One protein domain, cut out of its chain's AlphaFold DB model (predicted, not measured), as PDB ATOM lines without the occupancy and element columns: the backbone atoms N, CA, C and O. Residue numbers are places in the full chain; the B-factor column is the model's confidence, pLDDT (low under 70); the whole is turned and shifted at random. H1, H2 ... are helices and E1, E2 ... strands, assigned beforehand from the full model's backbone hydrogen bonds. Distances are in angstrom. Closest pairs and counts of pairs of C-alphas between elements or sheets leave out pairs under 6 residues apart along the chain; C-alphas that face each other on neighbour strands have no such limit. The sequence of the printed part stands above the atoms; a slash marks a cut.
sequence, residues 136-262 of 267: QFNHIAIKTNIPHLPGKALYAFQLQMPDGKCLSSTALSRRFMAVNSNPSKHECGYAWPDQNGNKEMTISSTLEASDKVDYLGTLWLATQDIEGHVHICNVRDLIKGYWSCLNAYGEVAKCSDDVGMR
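This is residues 136 to 262 of the 267 residues of an uncharacterized protein of Piptocephalis cylindrospora (UniProt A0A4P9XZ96). One strongly twisted sheet of seven strands turns from the long hairpin E1 and E2, with E5 at its side, through the hairpin E6 and E7 to the short hairpin E8 and E9, and the short helix H2 sits near the middle of the whole, beside the strands. H1 packs on H2 and only grazes the sheet, and a small two-strand hairpin, E3 and E4, lies near the last residue of H1. The printed part has 127 residues, with nine named strands and two named helices in the order E1 E2 E3 E4 E5 H1 E6 E7 H2 E8 E9, and its class is mostly strand. The large sheet is mixed, in the order E5 E1 E2 E6 E7 E8 E9, while E3 and E4 are antiparallel. The whole is compact, with a radius of gyration of the C-alphas of 14.2 A and spans of 46 by 37 by 30 A.

In the large sheet, E1, residues 136 to 146, and E2, residues 149 to 160, form an antiparallel hairpin at 159 degrees, with N 140 and O 156 within hydrogen-bond range at 2.8 A. E1 bends by 54 degrees at residue 143 and E2 by 93 degrees at residue 152. The edge strand E5, residues 200 to 204, is parallel to E1 at 40 degrees, with N 201 and O 141 3.0 A apart. On the other side of E2 from E1, E6, residues 219 to 225, is antiparallel to E2 at 117 degrees, with N 157 and O 220 2.8 A apart. E6 and E7, residues 230 to 234, form a hairpin at 145 degrees, with N 221 and O 233 2.7 A apart. The pairing is staggered: E6 pairs with E2 over residues 219 to 220 and with E7 over 220 to 224. E8, residues 244 to 246, is antiparallel to E7, with N 234 and O 244 2.9 A apart, and forms a hairpin with the edge strand E9, residues 252 to 254, where N 245 and O 253 are 3.0 A apart. H2, residues 235 to 239, is on the sheet at the sheet's level, with a height over the sheet of 2.9 A. H1, residues 210 to 217, touches H2, the closest C-alphas being those of Leu 216 and Arg 236 at 4.8 A. E5, H1 and E6 make a split strand-helix-strand unit, two strands of one sheet that follow each other among the strands with a helix between them in the chain and, here, E1 and E2 between them in the sheet; its crossover is right-handed. E3, residues 166 to 168, and E4, residues 184 to 186, form a hairpin with N 166 and O 186 2.8 A apart. The closest C-alphas of E3 and H1, those of Ser 168 and Gly 217, are 5.1 A apart. In H1 and H2 every O i to N i+4 pair is within hydrogen-bond range.

E1 is 28.8 A long from C-alpha 136 at (44.777, -47.223, 1.571), and E2 is 26.4 A long. E6 measures 19.4 A, E5 13.4 A, E7 13.1 A and H1 10.7 A. H2 begins at C-alpha 235 at (40.978, -46.820, 18.983). E9 ends at C-alpha 254 at (27.903, -49.553, 19.908). E8, E9, E3, E4 and H2 measure 7.2, 7.1, 6.1, 6.3 and 6.2 A.

The two C-alphas farthest apart are those of Asn 196 and Val 259, at 46.3 A. The printed part has no cut. The links from E3 to E4 and from E4 to E5 are long, with 15 and 13 residues; within the first, residues 172 to 173 pair antiparallel with 176 to 177. The mean pLDDT of the printed part is 75.2, and it is under 70 at residues 173 to 179, 189 to 199, 205 to 211, 225 to 228 and 255 to 262.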
ATOM      1  N   GLN A 136      43.398 -46.886   1.228       80.56
ATOM      2  CA  GLN A 136      44.777 -47.223   1.571       80.56
ATOM      3  C   GLN A 136      44.875 -47.469   3.079       80.56
ATOM      4  O   GLN A 136      44.276 -46.744   3.877       80.56
ATOM      5  N   PHE A 137      45.627 -48.500   3.467       82.06
ATOM      6  CA  PHE A 137      45.757 -48.920   4.861       82.06
ATOM      7  C   PHE A 137      47.136 -48.562   5.410       82.06
ATOM      8  O   PHE A 137      48.147 -49.113   4.975       82.06
ATOM      9  N   ASN A 138      47.170 -47.688   6.417       80.62
ATOM     10  CA  ASN A 138      48.404 -47.339   7.126       80.62
ATOM     11  C   ASN A 138      48.386 -47.970   8.518       80.62
ATOM     12  O   ASN A 138      47.570 -47.592   9.353       80.62
ATOM     13  N   HIS A 139      49.265 -48.939   8.767       82.81
ATOM     14  CA  HIS A 139      49.284 -49.723  10.005       82.81
ATOM     15  C   HIS A 139      50.151 -49.073  11.077       82.81
ATOM     16  O   HIS A 139      51.204 -48.540  10.746       82.81
ATOM     17  N   ILE A 140      49.755 -49.187  12.346       81.81
ATOM     18  CA  ILE A 140      50.457 -48.644  13.510       81.81
ATOM     19  C   ILE A 140      50.441 -49.584  14.714       81.81
ATOM     20  O   ILE A 140      49.404 -50.132  15.075       81.81
ATOM     21  N   ALA A 141      51.594 -49.734  15.374       83.50
ATOM     22  CA  ALA A 141      51.685 -50.399  16.667       83.50
ATOM     23  C   ALA A 141      51.534 -49.375  17.803       83.50
ATOM     24  O   ALA A 141      52.240 -48.366  17.873       83.50
ATOM     25  N   ILE A 142      50.617 -49.648  18.722       82.69
ATOM     26  CA  ILE A 142      50.299 -48.807  19.869       82.69
ATOM     27  C   ILE A 142      50.612 -49.588  21.140       82.69
ATOM     28  O   ILE A 142      49.906 -50.528  21.499       82.69
ATOM     29  N   LYS A 143      51.642 -49.175  21.868       83.38
ATOM     30  CA  LYS A 143      51.898 -49.656  23.223       83.38
ATOM     31  C   LYS A 143      50.949 -48.946  24.177       83.38
ATOM     32  O   LYS A 143      50.964 -47.720  24.304       83.38
ATOM     33  N   THR A 144      50.113 -49.724  24.852       79.38
ATOM     34  CA  THR A 144      49.145 -49.177  25.801       79.38
ATOM     35  C   THR A 144      49.607 -49.387  27.239       79.38
ATOM     36  O   THR A 144      50.047 -50.469  27.629       79.38
ATOM     37  N   ASN A 145      49.529 -48.319  28.033       78.88
ATOM     38  CA  ASN A 145      49.709 -48.357  29.483       78.88
ATOM     39  C   ASN A 145      48.416 -47.904  30.174       78.88
ATOM     40  O   ASN A 145      48.406 -46.974  30.981       78.88
ATOM     41  N   ILE A 146      47.299 -48.508  29.766       76.69
ATOM     42  CA  ILE A 146      45.973 -48.241  30.328       76.69
ATOM     43  C   ILE A 146      45.540 -49.419  31.204       76.69
ATOM     44  O   ILE A 146      45.845 -50.560  30.853       76.69
ATOM     45  N   PRO A 147      44.845 -49.178  32.333       75.75
ATOM     46  CA  PRO A 147      44.579 -50.215  33.336       75.75
ATOM     47  C   PRO A 147      43.895 -51.469  32.787       75.75
ATOM     48  O   PRO A 147      44.163 -52.572  33.250       75.75
ATOM     49  N   HIS A 148      43.029 -51.301  31.788       72.75
ATOM     50  CA  HIS A 148      42.261 -52.384  31.178       72.75
ATOM     51  C   HIS A 148      42.934 -53.047  29.969       72.75
ATOM     52  O   HIS A 148      42.444 -54.061  29.481       72.75
ATOM     53  N   LEU A 149      44.063 -52.510  29.497       72.94
ATOM     54  CA  LEU A 149      44.918 -53.111  28.467       72.94
ATOM     55  C   LEU A 149      46.401 -52.954  28.868       72.94
ATOM     56  O   LEU A 149      47.160 -52.267  28.187       72.94
ATOM     57  N   PRO A 150      46.848 -53.534  29.997       72.81
ATOM     58  CA  PRO A 150      48.198 -53.292  30.492       72.81
ATOM     59  C   PRO A 150      49.241 -53.998  29.618       72.81
ATOM     60  O   PRO A 150      49.195 -55.215  29.437       72.81
ATOM     61  N   GLY A 151      50.202 -53.235  29.086       70.12
ATOM     62  CA  GLY A 151      51.394 -53.773  28.420       70.12
ATOM     63  C   GLY A 151      51.128 -54.491  27.096       70.12
ATOM     64  O   GLY A 151      52.031 -55.135  26.564       70.12
ATOM     65  N   LYS A 152      49.911 -54.392  26.549       74.50
ATOM     66  CA  LYS A 152      49.572 -54.976  25.250       74.50
ATOM     67  C   LYS A 152      49.877 -53.982  24.133       74.50
ATOM     68  O   LYS A 152      49.510 -52.803  24.207       74.50
ATOM     69  N   ALA A 153      50.541 -54.481  23.093       78.38
ATOM     70  CA  ALA A 153      50.615 -53.795  21.815       78.38
ATOM     71  C   ALA A 153      49.279 -53.987  21.086       78.38
ATOM     72  O   ALA A 153      48.848 -55.118  20.863       78.38
ATOM     73  N   LEU A 154      48.618 -52.886  20.748       83.44
ATOM     74  CA  LEU A 154      47.480 -52.873  19.840       83.44
ATOM     75  C   LEU A 154      47.998 -52.559  18.446       83.44
ATOM     76  O   LEU A 154      48.763 -51.616  18.273       83.44
ATOM     77  N   TYR A 155      47.566 -53.316  17.452       84.12
ATOM     78  CA  TYR A 155      47.928 -53.045  16.071       84.12
ATOM     79  C   TYR A 155      46.741 -52.426  15.361       84.12
ATOM     80  O   TYR A 155      45.798 -53.120  14.995       84.12
ATOM     81  N   ALA A 156      46.783 -51.110  15.224       89.38
ATOM     82  CA  ALA A 156      45.736 -50.342  14.589       89.38
ATOM     83  C   ALA A 156      46.090 -50.008  13.138       89.38
ATOM     84  O   ALA A 156      47.216 -50.208  12.686       89.38
ATOM     85  N   PHE A 157      45.120 -49.484  12.405       87.94
ATOM     86  CA  PHE A 157      45.306 -49.004  11.046       87.94
ATOM     87  C   PHE A 157      44.449 -47.769  10.772       87.94
ATOM     88  O   PHE A 157      43.420 -47.548  11.409       87.94
ATOM     89  N   GLN A 158      44.873 -46.959   9.809       89.44
ATOM     90  CA  GLN A 158      44.081 -45.875   9.244       89.44
ATOM     91  C   GLN A 158      43.424 -46.324   7.948       89.44
ATOM     92  O   GLN A 158      44.051 -46.999   7.135       89.44
ATOM     93  N   LEU A 159      42.184 -45.887   7.749       88.25
ATOM     94  CA  LEU A 159      41.443 -46.032   6.502       88.25
ATOM     95  C   LEU A 159      41.575 -44.729   5.708       88.25
ATOM     96  O   LEU A 159      40.792 -43.797   5.910       88.25
ATOM     97  N   GLN A 160      42.590 -44.636   4.851       86.56
ATOM     98  CA  GLN A 160      42.832 -43.457   4.024       86.56
ATOM     99  C   GLN A 160      42.009 -43.534   2.734       86.56
ATOM    100  O   GLN A 160      42.086 -44.502   1.986       86.56
ATOM    101  N   MET A 161      41.199 -42.514   2.487       85.88
ATOM    102  CA  MET A 161      40.356 -42.369   1.305       85.88
ATOM    103  C   MET A 161      41.168 -41.869   0.095       85.88
ATOM    104  O   MET A 161      42.248 -41.301   0.271       85.88
ATOM    105  N   PRO A 162      40.628 -41.986  -1.136       83.38
ATOM    106  CA  PRO A 162      41.290 -41.503  -2.352       83.38
ATOM    107  C   PRO A 162      41.634 -40.007  -2.357       83.38
ATOM    108  O   PRO A 162      42.545 -39.586  -3.061       83.38
ATOM    109  N   ASP A 163      40.923 -39.198  -1.567       86.81
ATOM    110  CA  ASP A 163      41.200 -37.765  -1.398       86.81
ATOM    111  C   ASP A 163      42.364 -37.477  -0.427       86.81
ATOM    112  O   ASP A 163      42.633 -36.320  -0.108       86.81
ATOM    113  N   GLY A 164      43.049 -38.522   0.047       87.31
ATOM    114  CA  GLY A 164      44.187 -38.444   0.956       87.31
ATOM    115  C   GLY A 164      43.810 -38.288   2.428       87.31
ATOM    116  O   GLY A 164      44.705 -38.343   3.273       87.31
ATOM    117  N   LYS A 165      42.522 -38.133   2.759       90.00
ATOM    118  CA  LYS A 165      42.041 -37.973   4.139       90.00
ATOM    119  C   LYS A 165      41.752 -39.318   4.787       90.00
ATOM    120  O   LYS A 165      41.498 -40.305   4.108       90.00
ATOM    121  N   CYS A 166      41.734 -39.359   6.111       90.81
ATOM    122  CA  CYS A 166      41.447 -40.567   6.868       90.81
ATOM    123  C   CYS A 166      40.018 -40.566   7.402       90.81
ATOM    124  O   CYS A 166      39.477 -39.530   7.804       90.81
ATOM    125  N   LEU A 167      39.417 -41.753   7.424       90.19
ATOM    126  CA  LEU A 167      38.149 -41.981   8.090       90.19
ATOM    127  C   LEU A 167      38.351 -41.870   9.602       90.19
ATOM    128  O   LEU A 167      39.142 -42.610  10.189       90.19
ATOM    129  N   SER A 168      37.628 -40.948  10.221       91.19
ATOM    130  CA  SER A 168      37.672 -40.698  11.653       91.19
ATOM    131  C   SER A 168      36.315 -40.940  12.277       91.19
ATOM    132  O   SER A 168      35.269 -40.731  11.662       91.19
ATOM    133  N   SER A 169      36.329 -41.372  13.526       87.44
ATOM    134  CA  SER A 169      35.128 -41.556  14.313       87.44
ATOM    135  C   SER A 169      35.308 -40.999  15.715       87.44
ATOM    136  O   SER A 169      36.403 -40.922  16.275       87.44
ATOM    137  N   THR A 170      34.193 -40.565  16.286       79.44
ATOM    138  CA  THR A 170      34.080 -40.259  17.702       79.44
ATOM    139  C   THR A 170      32.675 -40.641  18.133       79.44
ATOM    140  O   THR A 170      31.755 -39.829  18.029       79.44
ATOM    141  N   ALA A 171      32.500 -41.864  18.638       74.00
ATOM    142  CA  ALA A 171      31.234 -42.212  19.271       74.00
ATOM    143  C   ALA A 171      31.090 -41.451  20.593       74.00
ATOM    144  O   ALA A 171      29.984 -41.066  20.962       74.00
ATOM    145  N   LEU A 172      32.198 -41.182  21.301       71.75
ATOM    146  CA  LEU A 172      32.172 -40.491  22.587       71.75
ATOM    147  C   LEU A 172      32.517 -38.996  22.483       71.75
ATOM    148  O   LEU A 172      33.687 -38.597  22.426       71.75
ATOM    149  N   SER A 173      31.496 -38.145  22.590       69.25
ATOM    150  CA  SER A 173      31.663 -36.696  22.745       69.25
ATOM    151  C   SER A 173      31.358 -36.267  24.178       69.25
ATOM    152  O   SER A 173      30.204 -36.239  24.611       69.25
ATOM    153  N   ARG A 174      32.411 -35.903  24.926       69.00
ATOM    154  CA  ARG A 174      32.379 -35.494  26.344       69.00
ATOM    155  C   ARG A 174      31.735 -36.543  27.262       69.00
ATOM    156  O   ARG A 174      32.447 -37.283  27.923       69.00
ATOM    157  N   ARG A 175      30.402 -36.574  27.317       62.53
ATOM    158  CA  ARG A 175      29.579 -37.457  28.163       62.53
ATOM    159  C   ARG A 175      28.479 -38.185  27.386       62.53
ATOM    160  O   ARG A 175      27.689 -38.901  27.987       62.53
ATOM    161  N   PHE A 176      28.392 -37.972  26.076       66.00
ATOM    162  CA  PHE A 176      27.355 -38.549  25.234       66.00
ATOM    163  C   PHE A 176      27.978 -39.537  24.262       66.00
ATOM    164  O   PHE A 176      28.977 -39.228  23.610       66.00
ATOM    165  N   MET A 177      27.356 -40.708  24.171       66.44
ATOM    166  CA  MET A 177      27.629 -41.672  23.122       66.44
ATOM    167  C   MET A 177      26.662 -41.402  21.971       66.44
ATOM    168  O   MET A 177      25.446 -41.513  22.145       66.44
ATOM    169  N   ALA A 178      27.183 -40.983  20.822       67.44
ATOM    170  CA  ALA A 178      26.397 -40.859  19.608       67.44
ATOM    171  C   ALA A 178      26.138 -42.267  19.060       67.44
ATOM    172  O   ALA A 178      27.068 -43.002  18.739       67.44
ATOM    173  N   VAL A 179      24.866 -42.658  19.013       63.38
ATOM    174  CA  VAL A 179      24.435 -43.921  18.408       63.38
ATOM    175  C   VAL A 179      24.254 -43.672  16.917       63.38
ATOM    176  O   VAL A 179      23.527 -42.746  16.557       63.38
ATOM    177  N   ASN A 180      24.898 -44.486  16.080       73.38
ATOM    178  CA  ASN A 180      24.840 -44.408  14.618       73.38
ATOM    179  C   ASN A 180      25.296 -43.041  14.095       73.38
ATOM    180  O   ASN A 180      24.582 -42.346  13.372       73.38
ATOM    181  N   SER A 181      26.488 -42.610  14.513       79.00
ATOM    182  CA  SER A 181      27.098 -41.419  13.928       79.00
ATOM    183  C   SER A 181      27.817 -41.781  12.640       79.00
ATOM    184  O   SER A 181      28.597 -42.733  12.610       79.00
ATOM    185  N   ASN A 182      27.624 -40.973  11.604       84.06
ATOM    186  CA  ASN A 182      28.466 -41.067  10.422       84.06
ATOM    187  C   ASN A 182      29.923 -40.775  10.810       84.06
ATOM    188  O   ASN A 182      30.165 -39.791  11.525       84.06
ATOM    189  N   PRO A 183      30.889 -41.581  10.341       86.69
ATOM    190  CA  PRO A 183      32.289 -41.204  10.396       86.69
ATOM    191  C   PRO A 183      32.496 -39.849   9.714       86.69
ATOM    192  O   PRO A 183      31.744 -39.472   8.812       86.69
ATOM    193  N   SER A 184      33.525 -39.120  10.120       88.88
ATOM    194  CA  SER A 184      33.937 -37.870   9.491       88.88
ATOM    195  C   SER A 184      35.237 -38.061   8.714       88.88
ATOM    196  O   SER A 184      36.011 -38.988   8.965       88.88
ATOM    197  N   LYS A 185      35.494 -37.172   7.750       89.69
ATOM    198  CA  LYS A 185      36.816 -37.078   7.127       89.69
ATOM    199  C   LYS A 185      37.692 -36.233   8.029       89.69
ATOM    200  O   LYS A 185      37.308 -35.120   8.385       89.69
ATOM    201  N   HIS A 186      38.870 -36.732   8.344       88.06
ATOM    202  CA  HIS A 186      39.875 -35.967   9.052       88.06
ATOM    203  C   HIS A 186      41.175 -36.005   8.262       88.06
ATOM    204  O   HIS A 186      41.449 -36.976   7.556       88.06
ATOM    205  N   GLU A 187      41.995 -34.964   8.377       89.00
ATOM    206  CA  GLU A 187      43.382 -35.081   7.931       89.00
ATOM    207  C   GLU A 187      44.002 -36.283   8.643       89.00
ATOM    208  O   GLU A 187      43.755 -36.476   9.839       89.00
ATOM    209  N   CYS A 188      44.794 -37.088   7.936       83.31
ATOM    210  CA  CYS A 188      45.365 -38.313   8.501       83.31
ATOM    211  C   CYS A 188      46.267 -38.088   9.730       83.31
ATOM    212  O   CYS A 188      46.700 -39.062  10.333       83.31
ATOM    213  N   GLY A 189      46.472 -36.839  10.175       69.44
ATOM    214  CA  GLY A 189      47.073 -36.509  11.463       69.44
ATOM    215  C   GLY A 189      48.558 -36.872  11.531       69.44
ATOM    216  O   GLY A 189      49.063 -37.699  10.781       69.44
ATOM    217  N   TYR A 190      49.303 -36.152  12.362       58.41
ATOM    218  CA  TYR A 190      50.728 -35.930  12.127       58.41
ATOM    219  C   TYR A 190      51.635 -37.137  12.440       58.41
ATOM    220  O   TYR A 190      51.604 -37.679  13.542       58.41
ATOM    221  N   ALA A 191      52.510 -37.427  11.470       50.25
ATOM    222  CA  ALA A 191      53.767 -38.178  11.551       50.25
ATOM    223  C   ALA A 191      53.678 -39.647  12.000       50.25
ATOM    224  O   ALA A 191      54.031 -40.034  13.113       50.25
ATOM    225  N   TRP A 192      53.310 -40.485  11.036       49.41
ATOM    226  CA  TRP A 192      53.946 -41.783  10.883       49.41
ATOM    227  C   TRP A 192      55.299 -41.588  10.176       49.41
ATOM    228  O   TRP A 192      55.281 -41.137   9.027       49.41
ATOM    229  N   PRO A 193      56.460 -41.929  10.768       54.66
ATOM    230  CA  PRO A 193      56.765 -42.283  12.164       54.66
ATOM    231  C   PRO A 193      57.222 -41.051  12.986       54.66
ATOM    232  O   PRO A 193      57.240 -39.939  12.456       54.66
ATOM    233  N   ASP A 194      57.621 -41.225  14.258       58.41
ATOM    234  CA  ASP A 194      58.336 -40.165  15.001       58.41
ATOM    235  C   ASP A 194      59.558 -39.644  14.201       58.41
ATOM    236  O   ASP A 194      59.966 -40.239  13.202       58.41
ATOM    237  N   GLN A 195      60.188 -38.537  14.619       51.03
ATOM    238  CA  GLN A 195      61.368 -37.990  13.917       51.03
ATOM    239  C   GLN A 195      62.521 -39.007  13.737       51.03
ATOM    240  O   GLN A 195      63.441 -38.743  12.965       51.03
ATOM    241  N   ASN A 196      62.468 -40.161  14.413       55.22
ATOM    242  CA  ASN A 196      63.461 -41.229  14.375       55.22
ATOM    243  C   ASN A 196      63.033 -42.440  13.530       55.22
ATOM    244  O   ASN A 196      63.763 -43.426  13.473       55.22
ATOM    245  N   GLY A 197      61.869 -42.404  12.877       61.53
ATOM    246  CA  GLY A 197      61.396 -43.518  12.063       61.53
ATOM    247  C   GLY A 197      60.676 -44.627  12.847       61.53
ATOM    248  O   GLY A 197      60.316 -45.648  12.257       61.53
ATOM    249  N   ASN A 198      60.412 -44.441  14.147       63.34
ATOM    250  CA  ASN A 198      59.764 -45.457  14.973       63.34
ATOM    251  C   ASN A 198      58.256 -45.507  14.738       63.34
ATOM    252  O   ASN A 198      57.520 -44.537  14.924       63.34
ATOM    253  N   LYS A 199      57.796 -46.708  14.397       67.56
ATOM    254  CA  LYS A 199      56.406 -47.082  14.116       67.56
ATOM    255  C   LYS A 199      55.589 -47.394  15.382       67.56
ATOM    256  O   LYS A 199      54.600 -48.123  15.335       67.56
ATOM    257  N   GLU A 200      56.023 -46.884  16.529       70.19
ATOM    258  CA  GLU A 200      55.434 -47.201  17.826       70.19
ATOM    259  C   GLU A 200      54.916 -45.942  18.518       70.19
ATOM    260  O   GLU A 200      55.657 -44.991  18.757       70.19
ATOM    261  N   MET A 201      53.641 -45.959  18.901       76.06
ATOM    262  CA  MET A 201      53.044 -44.924  19.743       76.06
ATOM    263  C   MET A 201      52.819 -45.468  21.150       76.06
ATOM    264  O   MET A 201      52.259 -46.546  21.311       76.06
ATOM    265  N   THR A 202      53.205 -44.712  22.179       77.38
ATOM    266  CA  THR A 202      52.846 -45.039  23.566       77.38
ATOM    267  C   THR A 202      51.715 -44.141  24.043       77.38
ATOM    268  O   THR A 202      51.806 -42.914  23.947       77.38
ATOM    269  N   ILE A 203      50.658 -44.752  24.580       75.19
ATOM    270  CA  ILE A 203      49.494 -44.042  25.111       75.19
ATOM    271  C   ILE A 203      49.334 -44.356  26.597       75.19
ATOM    272  O   ILE A 203      49.311 -45.522  27.001       75.19
ATOM    273  N   SER A 204      49.204 -43.302  27.402       71.06
ATOM    274  CA  SER A 204      48.847 -43.376  28.820       71.06
ATOM    275  C   SER A 204      47.365 -43.053  29.033       71.06
ATOM    276  O   SER A 204      46.693 -42.498  28.163       71.06
ATOM    277  N   SER A 205      46.856 -43.380  30.221       64.44
ATOM    278  CA  SER A 205      45.474 -43.102  30.639       64.44
ATOM    279  C   SER A 205      45.119 -41.608  30.675       64.44
ATOM    280  O   SER A 205      43.950 -41.248  30.545       64.44
ATOM    281  N   THR A 206      46.110 -40.726  30.806       66.56
ATOM    282  CA  THR A 206      45.958 -39.264  30.794       66.56
ATOM    283  C   THR A 206      46.099 -38.718  29.368       66.56
ATOM    284  O   THR A 206      47.111 -38.117  29.001       66.56
ATOM    285  N   LEU A 207      45.093 -38.963  28.529       65.62
ATOM    286  CA  LEU A 207      44.995 -38.389  27.181       65.62
ATOM    287  C   LEU A 207      44.598 -36.906  27.264       65.62
ATOM    288  O   LEU A 207      43.432 -36.558  27.106       65.62
ATOM    289  N   GLU A 208      45.567 -36.034  27.550       55.78
ATOM    290  CA  GLU A 208      45.307 -34.595  27.749       55.78
ATOM    291  C   GLU A 208      45.519 -33.725  26.497       55.78
ATOM    292  O   GLU A 208      45.012 -32.609  26.437       55.78
ATOM    293  N   ALA A 209      46.209 -34.222  25.464       61.09
ATOM    294  CA  ALA A 209      46.443 -33.461  24.231       61.09
ATOM    295  C   ALA A 209      45.337 -33.706  23.187       61.09
ATOM    296  O   ALA A 209      45.149 -34.847  22.751       61.09
ATOM    297  N   SER A 210      44.658 -32.636  22.746       61.09
ATOM    298  CA  SER A 210      43.627 -32.660  21.690       61.09
ATOM    299  C   SER A 210      44.099 -33.374  20.427       61.09
ATOM    300  O   SER A 210      43.403 -34.239  19.906       61.09
ATOM    301  N   ASP A 211      45.329 -33.093  20.000       63.75
ATOM    302  CA  ASP A 211      45.839 -33.546  18.704       63.75
ATOM    303  C   ASP A 211      46.063 -35.063  18.685       63.75
ATOM    304  O   ASP A 211      45.812 -35.733  17.684       63.75
ATOM    305  N   LYS A 212      46.456 -35.639  19.832       77.56
ATOM    306  CA  LYS A 212      46.535 -37.096  19.996       77.56
ATOM    307  C   LYS A 212      45.142 -37.711  20.004       77.56
ATOM    308  O   LYS A 212      44.938 -38.759  19.407       77.56
ATOM    309  N   VAL A 213      44.179 -37.071  20.663       78.88
ATOM    310  CA  VAL A 213      42.797 -37.563  20.742       78.88
ATOM    311  C   VAL A 213      42.137 -37.604  19.360       78.88
ATOM    312  O   VAL A 213      41.422 -38.561  19.063       78.88
ATOM    313  N   ASP A 214      42.393 -36.617  18.508       82.50
ATOM    314  CA  ASP A 214      41.843 -36.587  17.151       82.50
ATOM    315  C   ASP A 214      42.559 -37.569  16.220       82.50
ATOM    316  O   ASP A 214      41.886 -38.306  15.498       82.50
ATOM    317  N   TYR A 215      43.887 -37.703  16.326       87.25
ATOM    318  CA  TYR A 215      44.629 -38.751  15.617       87.25
ATOM    319  C   TYR A 215      44.131 -40.156  15.974       87.25
ATOM    320  O   TYR A 215      43.836 -40.950  15.085       87.25
ATOM    321  N   LEU A 216      43.939 -40.457  17.259       88.38
ATOM    322  CA  LEU A 216      43.394 -41.749  17.692       88.38
ATOM    323  C   LEU A 216      41.972 -41.996  17.180       88.38
ATOM    324  O   LEU A 216      41.572 -43.147  17.043       88.38
ATOM    325  N   GLY A 217      41.215 -40.933  16.886       89.94
ATOM    326  CA  GLY A 217      39.908 -41.032  16.237       89.94
ATOM    327  C   GLY A 217      39.994 -41.552  14.801       89.94
ATOM    328  O   GLY A 217      39.034 -42.152  14.327       89.94
ATOM    329  N   THR A 218      41.143 -41.391  14.136       91.25
ATOM    330  CA  THR A 218      41.406 -41.924  12.786       91.25
ATOM    331  C   THR A 218      41.882 -43.376  12.778       91.25
ATOM    332  O   THR A 218      41.957 -43.990  11.713       91.25
ATOM    333  N   LEU A 219      42.242 -43.915  13.946       91.50
ATOM    334  CA  LEU A 219      42.787 -45.257  14.069       91.50
ATOM    335  C   LEU A 219      41.686 -46.275  14.370       91.50
ATOM    336  O   LEU A 219      40.826 -46.071  15.232       91.50
ATOM    337  N   TRP A 220      41.790 -47.414  13.699       90.69
ATOM    338  CA  TRP A 220      40.861 -48.530  13.774       90.69
ATOM    339  C   TRP A 220      41.588 -49.819  14.150       90.69
ATOM    340  O   TRP A 220      42.772 -49.978  13.875       90.69
ATOM    341  N   LEU A 221      40.880 -50.743  14.785       87.81
ATOM    342  CA  LEU A 221      41.354 -52.054  15.208       87.81
ATOM    343  C   LEU A 221      40.410 -53.115  14.663       87.81
ATOM    344  O   LEU A 221      39.193 -52.964  14.754       87.81
ATOM    345  N   ALA A 222      40.978 -54.212  14.172       84.44
ATOM    346  CA  ALA A 222      40.220 -55.422  13.905       84.44
ATOM    347  C   ALA A 222      40.212 -56.287  15.168       84.44
ATOM    348  O   ALA A 222      41.255 -56.597  15.753       84.44
ATOM    349  N   THR A 223      39.023 -56.660  15.611       76.75
ATOM    350  CA  THR A 223      38.816 -57.423  16.848       76.75
ATOM    351  C   THR A 223      37.870 -58.574  16.562       76.75
ATOM    352  O   THR A 223      37.113 -58.496  15.597       76.75
ATOM    353  N   GLN A 224      37.925 -59.641  17.354       75.75
ATOM    354  CA  GLN A 224      36.965 -60.734  17.242       75.75
ATOM    355  C   GLN A 224      36.327 -61.079  18.573       75.75
ATOM    356  O   GLN A 224      36.993 -61.127  19.613       75.75
ATOM    357  N   ASP A 225      35.019 -61.300  18.504       69.25
ATOM    358  CA  ASP A 225      34.223 -61.757  19.631       69.25
ATOM    359  C   ASP A 225      34.272 -63.284  19.797       69.25
ATOM    360  O   ASP A 225      34.839 -64.022  18.990       69.25
ATOM    361  N   ILE A 226      33.661 -63.761  20.879       66.06
ATOM    362  CA  ILE A 226      33.575 -65.187  21.221       66.06
ATOM    363  C   ILE A 226      32.821 -66.034  20.180       66.06
ATOM    364  O   ILE A 226      32.971 -67.254  20.170       66.06
ATOM    365  N   GLU A 227      32.006 -65.406  19.332       69.75
ATOM    366  CA  GLU A 227      31.229 -66.066  18.277       69.75
ATOM    367  C   GLU A 227      32.012 -66.132  16.957       69.75
ATOM    368  O   GLU A 227      31.619 -66.836  16.028       69.75
ATOM    369  N   GLY A 228      33.165 -65.463  16.889       65.00
ATOM    370  CA  GLY A 228      34.034 -65.441  15.725       65.00
ATOM    371  C   GLY A 228      33.798 -64.252  14.794       65.00
ATOM    372  O   GLY A 228      34.503 -64.147  13.785       65.00
ATOM    373  N   HIS A 229      32.878 -63.337  15.111       72.69
ATOM    374  CA  HIS A 229      32.611 -62.173  14.269       72.69
ATOM    375  C   HIS A 229      33.733 -61.144  14.382       72.69
ATOM    376  O   HIS A 229      34.280 -60.912  15.462       72.69
ATOM    377  N   VAL A 230      34.074 -60.522  13.250       76.19
ATOM    378  CA  VAL A 230      35.139 -59.520  13.162       76.19
ATOM    379  C   VAL A 230      34.544 -58.119  13.210       76.19
ATOM    380  O   VAL A 230      33.674 -57.783  12.411       76.19
ATOM    381  N   HIS A 231      35.078 -57.280  14.098       80.38
ATOM    382  CA  HIS A 231      34.587 -55.927  14.340       80.38
ATOM    383  C   HIS A 231      35.628 -54.841  14.027       80.38
ATOM    384  O   HIS A 231      36.760 -54.863  14.516       80.38
ATOM    385  N   ILE A 232      35.144 -53.879  13.234       85.88
ATOM    386  CA  ILE A 232      35.572 -52.514  12.866       85.88
ATOM    387  C   ILE A 232      35.816 -51.461  13.953       85.88
ATOM    388  O   ILE A 232      35.120 -50.451  13.891       85.88
ATOM    389  N   CYS A 233      36.692 -51.620  14.944       87.94
ATOM    390  CA  CYS A 233      36.588 -50.824  16.180       87.94
ATOM    391  C   CYS A 233      37.480 -49.582  16.262       87.94
ATOM    392  O   CYS A 233      38.633 -49.605  15.846       87.94
ATOM    393  N   ASN A 234      36.976 -48.486  16.833       90.69
ATOM    394  CA  ASN A 234      37.728 -47.236  16.942       90.69
ATOM    395  C   ASN A 234      38.675 -47.216  18.158       90.69
ATOM    396  O   ASN A 234      38.276 -47.495  19.292       90.69
ATOM    397  N   VAL A 235      39.934 -46.825  17.943       89.50
ATOM    398  CA  VAL A 235      40.978 -46.820  18.983       89.50
ATOM    399  C   VAL A 235      40.730 -45.769  20.063       89.50
ATOM    400  O   VAL A 235      40.906 -46.052  21.251       89.50
ATOM    401  N   ARG A 236      40.341 -44.545  19.684       88.44
ATOM    402  CA  ARG A 236      40.082 -43.453  20.641       88.44
ATOM    403  C   ARG A 236      39.014 -43.851  21.650       88.44
ATOM    404  O   ARG A 236      39.171 -43.558  22.836       88.44
ATOM    405  N   ASP A 237      37.948 -44.490  21.189       85.44
ATOM    406  CA  ASP A 237      36.869 -44.931  22.066       85.44
ATOM    407  C   ASP A 237      37.341 -46.085  22.972       85.44
ATOM    408  O   ASP A 237      37.136 -46.005  24.188       85.44
ATOM    409  N   LEU A 238      38.097 -47.056  22.435       83.25
ATOM    410  CA  LEU A 238      38.679 -48.168  23.207       83.25
ATOM    411  C   LEU A 238      39.550 -47.695  24.372       83.25
ATOM    412  O   LEU A 238      39.449 -48.190  25.500       83.25
ATOM    413  N   ILE A 239      40.414 -46.716  24.119       81.19
ATOM    414  CA  ILE A 239      41.315 -46.192  25.148       81.19
ATOM    415  C   ILE A 239      40.529 -45.504  26.267       81.19
ATOM    416  O   ILE A 239      40.915 -45.576  27.433       81.19
ATOM    417  N   LYS A 240      39.388 -44.893  25.934       78.88
ATOM    418  CA  LYS A 240      38.465 -44.302  26.910       78.88
ATOM    419  C   LYS A 240      37.576 -45.336  27.610       78.88
ATOM    420  O   LYS A 240      36.751 -44.942  28.429       78.88
ATOM    421  N   GLY A 241      37.745 -46.624  27.311       75.44
ATOM    422  CA  GLY A 241      36.970 -47.719  27.897       75.44
ATOM    423  C   GLY A 241      35.647 -48.000  27.186       75.44
ATOM    424  O   GLY A 241      34.813 -48.722  27.724       75.44
ATOM    425  N   TYR A 242      35.435 -47.439  25.996       76.75
ATOM    426  CA  TYR A 242      34.215 -47.617  25.217       76.75
ATOM    427  C   TYR A 242      34.468 -48.457  23.972       76.75
ATOM    428  O   TYR A 242      35.541 -48.428  23.386       76.75
ATOM    429  N   TRP A 243      33.448 -49.190  23.545       78.00
ATOM    430  CA  TRP A 243      33.544 -50.105  22.416       78.00
ATOM    431  C   TRP A 243      32.599 -49.650  21.299       78.00
ATOM    432  O   TRP A 243      31.390 -49.897  21.350       78.00
ATOM    433  N   SER A 244      33.146 -48.914  20.328       83.62
ATOM    434  CA  SER A 244      32.422 -48.435  19.148       83.62
ATOM    435  C   SER A 244      33.040 -49.020  17.886       83.62
ATOM    436  O   SER A 244      34.268 -49.041  17.747       83.62
ATOM    437  N   CYS A 245      32.201 -49.520  16.981       85.12
ATOM    438  CA  CYS A 245      32.673 -50.151  15.755       85.12
ATOM    439  C   CYS A 245      31.786 -49.773  14.564       85.12
ATOM    440  O   CYS A 245      30.660 -49.294  14.735       85.12
ATOM    441  N   LEU A 246      32.329 -49.920  13.356       84.19
ATOM    442  CA  LEU A 246      31.584 -49.719  12.117       84.19
ATOM    443  C   LEU A 246      30.542 -50.828  11.961       84.19
ATOM    444  O   LEU A 246      30.890 -52.007  11.980       84.19
ATOM    445  N   ASN A 247      29.278 -50.441  11.805       78.44
ATOM    446  CA  ASN A 247      28.208 -51.366  11.456       78.44
ATOM    447  C   ASN A 247      28.215 -51.662   9.944       78.44
ATOM    448  O   ASN A 247      28.955 -51.054   9.165       78.44
ATOM    449  N   ALA A 248      27.337 -52.567   9.511       72.88
ATOM    450  CA  ALA A 248      27.171 -52.915   8.099       72.88
ATOM    451  C   ALA A 248      26.779 -51.719   7.200       72.88
ATOM    452  O   ALA A 248      26.953 -51.772   5.988       72.88
ATOM    453  N   TYR A 249      26.266 -50.629   7.771       73.50
ATOM    454  CA  TYR A 249      25.916 -49.406   7.047       73.50
ATOM    455  C   TYR A 249      27.067 -48.387   6.995       73.50
ATOM    456  O   TYR A 249      26.896 -47.298   6.453       73.50
ATOM    457  N   GLY A 250      28.240 -48.722   7.543       75.56
ATOM    458  CA  GLY A 250      29.379 -47.809   7.643       75.56
ATOM    459  C   GLY A 250      29.194 -46.714   8.698       75.56
ATOM    460  O   GLY A 250      29.957 -45.751   8.723       75.56
ATOM    461  N   GLU A 251      28.198 -46.845   9.572       81.56
ATOM    462  CA  GLU A 251      27.970 -45.939  10.690       81.56
ATOM    463  C   GLU A 251      28.687 -46.453  11.935       81.56
ATOM    464  O   GLU A 251      28.875 -47.651  12.143       81.56
ATOM    465  N   VAL A 252      29.043 -45.531  12.815       82.00
ATOM    466  CA  VAL A 252      29.660 -45.856  14.093       82.00
ATOM    467  C   VAL A 252      28.553 -46.176  15.082       82.00
ATOM    468  O   VAL A 252      27.747 -45.310  15.435       82.00
ATOM    469  N   ALA A 253      28.536 -47.414  15.554       78.19
ATOM    470  CA  ALA A 253      27.564 -47.902  16.515       78.19
ATOM    471  C   ALA A 253      28.253 -48.476  17.755       78.19
ATOM    472  O   ALA A 253      29.459 -48.736  17.771       78.19
ATOM    473  N   LYS A 254      27.460 -48.692  18.812       74.31
ATOM    474  CA  LYS A 254      27.903 -49.553  19.908       74.31
ATOM    475  C   LYS A 254      28.098 -50.937  19.323       74.31
ATOM    476  O   LYS A 254      27.208 -51.456  18.656       74.31
ATOM    477  N   CYS A 255      29.238 -51.524  19.607       69.81
ATOM    478  CA  CYS A 255      29.525 -52.835  19.096       69.81
ATOM    479  C   CYS A 255      28.906 -53.881  20.033       69.81
ATOM    480  O   CYS A 255      29.301 -54.045  21.188       69.81
ATOM    481  N   SER A 256      27.833 -54.491  19.542       58.56
ATOM    482  CA  SER A 256      27.152 -55.660  20.093       58.56
ATOM    483  C   SER A 256      26.816 -56.589  18.932       58.56
ATOM    484  O   SER A 256      26.861 -56.155  17.782       58.56
ATOM    485  N   ASP A 257      26.436 -57.823  19.250       48.97
ATOM    486  CA  ASP A 257      25.767 -58.735  18.321       48.97
ATOM    487  C   ASP A 257      24.712 -58.011  17.453       48.97
ATOM    488  O   ASP A 257      24.085 -57.026  17.869       48.97
ATOM    489  N   ASP A 258      24.521 -58.490  16.222       40.31
ATOM    490  CA  ASP A 258      23.689 -57.848  15.192       40.31
ATOM    491  C   ASP A 258      22.231 -57.584  15.631       40.31
ATOM    492  O   ASP A 258      21.520 -56.762  15.047       40.31
ATOM    493  N   VAL A 259      21.783 -58.247  16.703       40.66
ATOM    494  CA  VAL A 259      20.439 -58.143  17.289       40.66
ATOM    495  C   VAL A 259      20.386 -57.140  18.457       40.66
ATOM    496  O   VAL A 259      19.368 -56.469  18.651       40.66
ATOM    497  N   GLY A 260      21.477 -56.965  19.206       40.28
ATOM    498  CA  GLY A 260      21.624 -55.997  20.298       40.28
ATOM    499  C   GLY A 260      21.896 -54.561  19.843       40.28
ATOM    500  O   GLY A 260      21.886 -53.646  20.670       40.28
ATOM    501  N   MET A 261      22.057 -54.335  18.530       39.31
ATOM    502  CA  MET A 261      22.296 -53.015  17.921       39.31
ATOM    503  C   MET A 261      21.184 -51.981  18.190       39.31
ATOM    504  O   MET A 261      21.338 -50.791  17.905       39.31
ATOM    505  N   ARG A 262      20.054 -52.393  18.779       34.72
ATOM    506  CA  ARG A 262      19.063 -51.474  19.340       34.72
ATOM    507  C   ARG A 262      19.295 -51.318  20.834       34.72
ATOM    508  O   ARG A 262      18.934 -52.186  21.625       34.72
TER     509      ARG A 262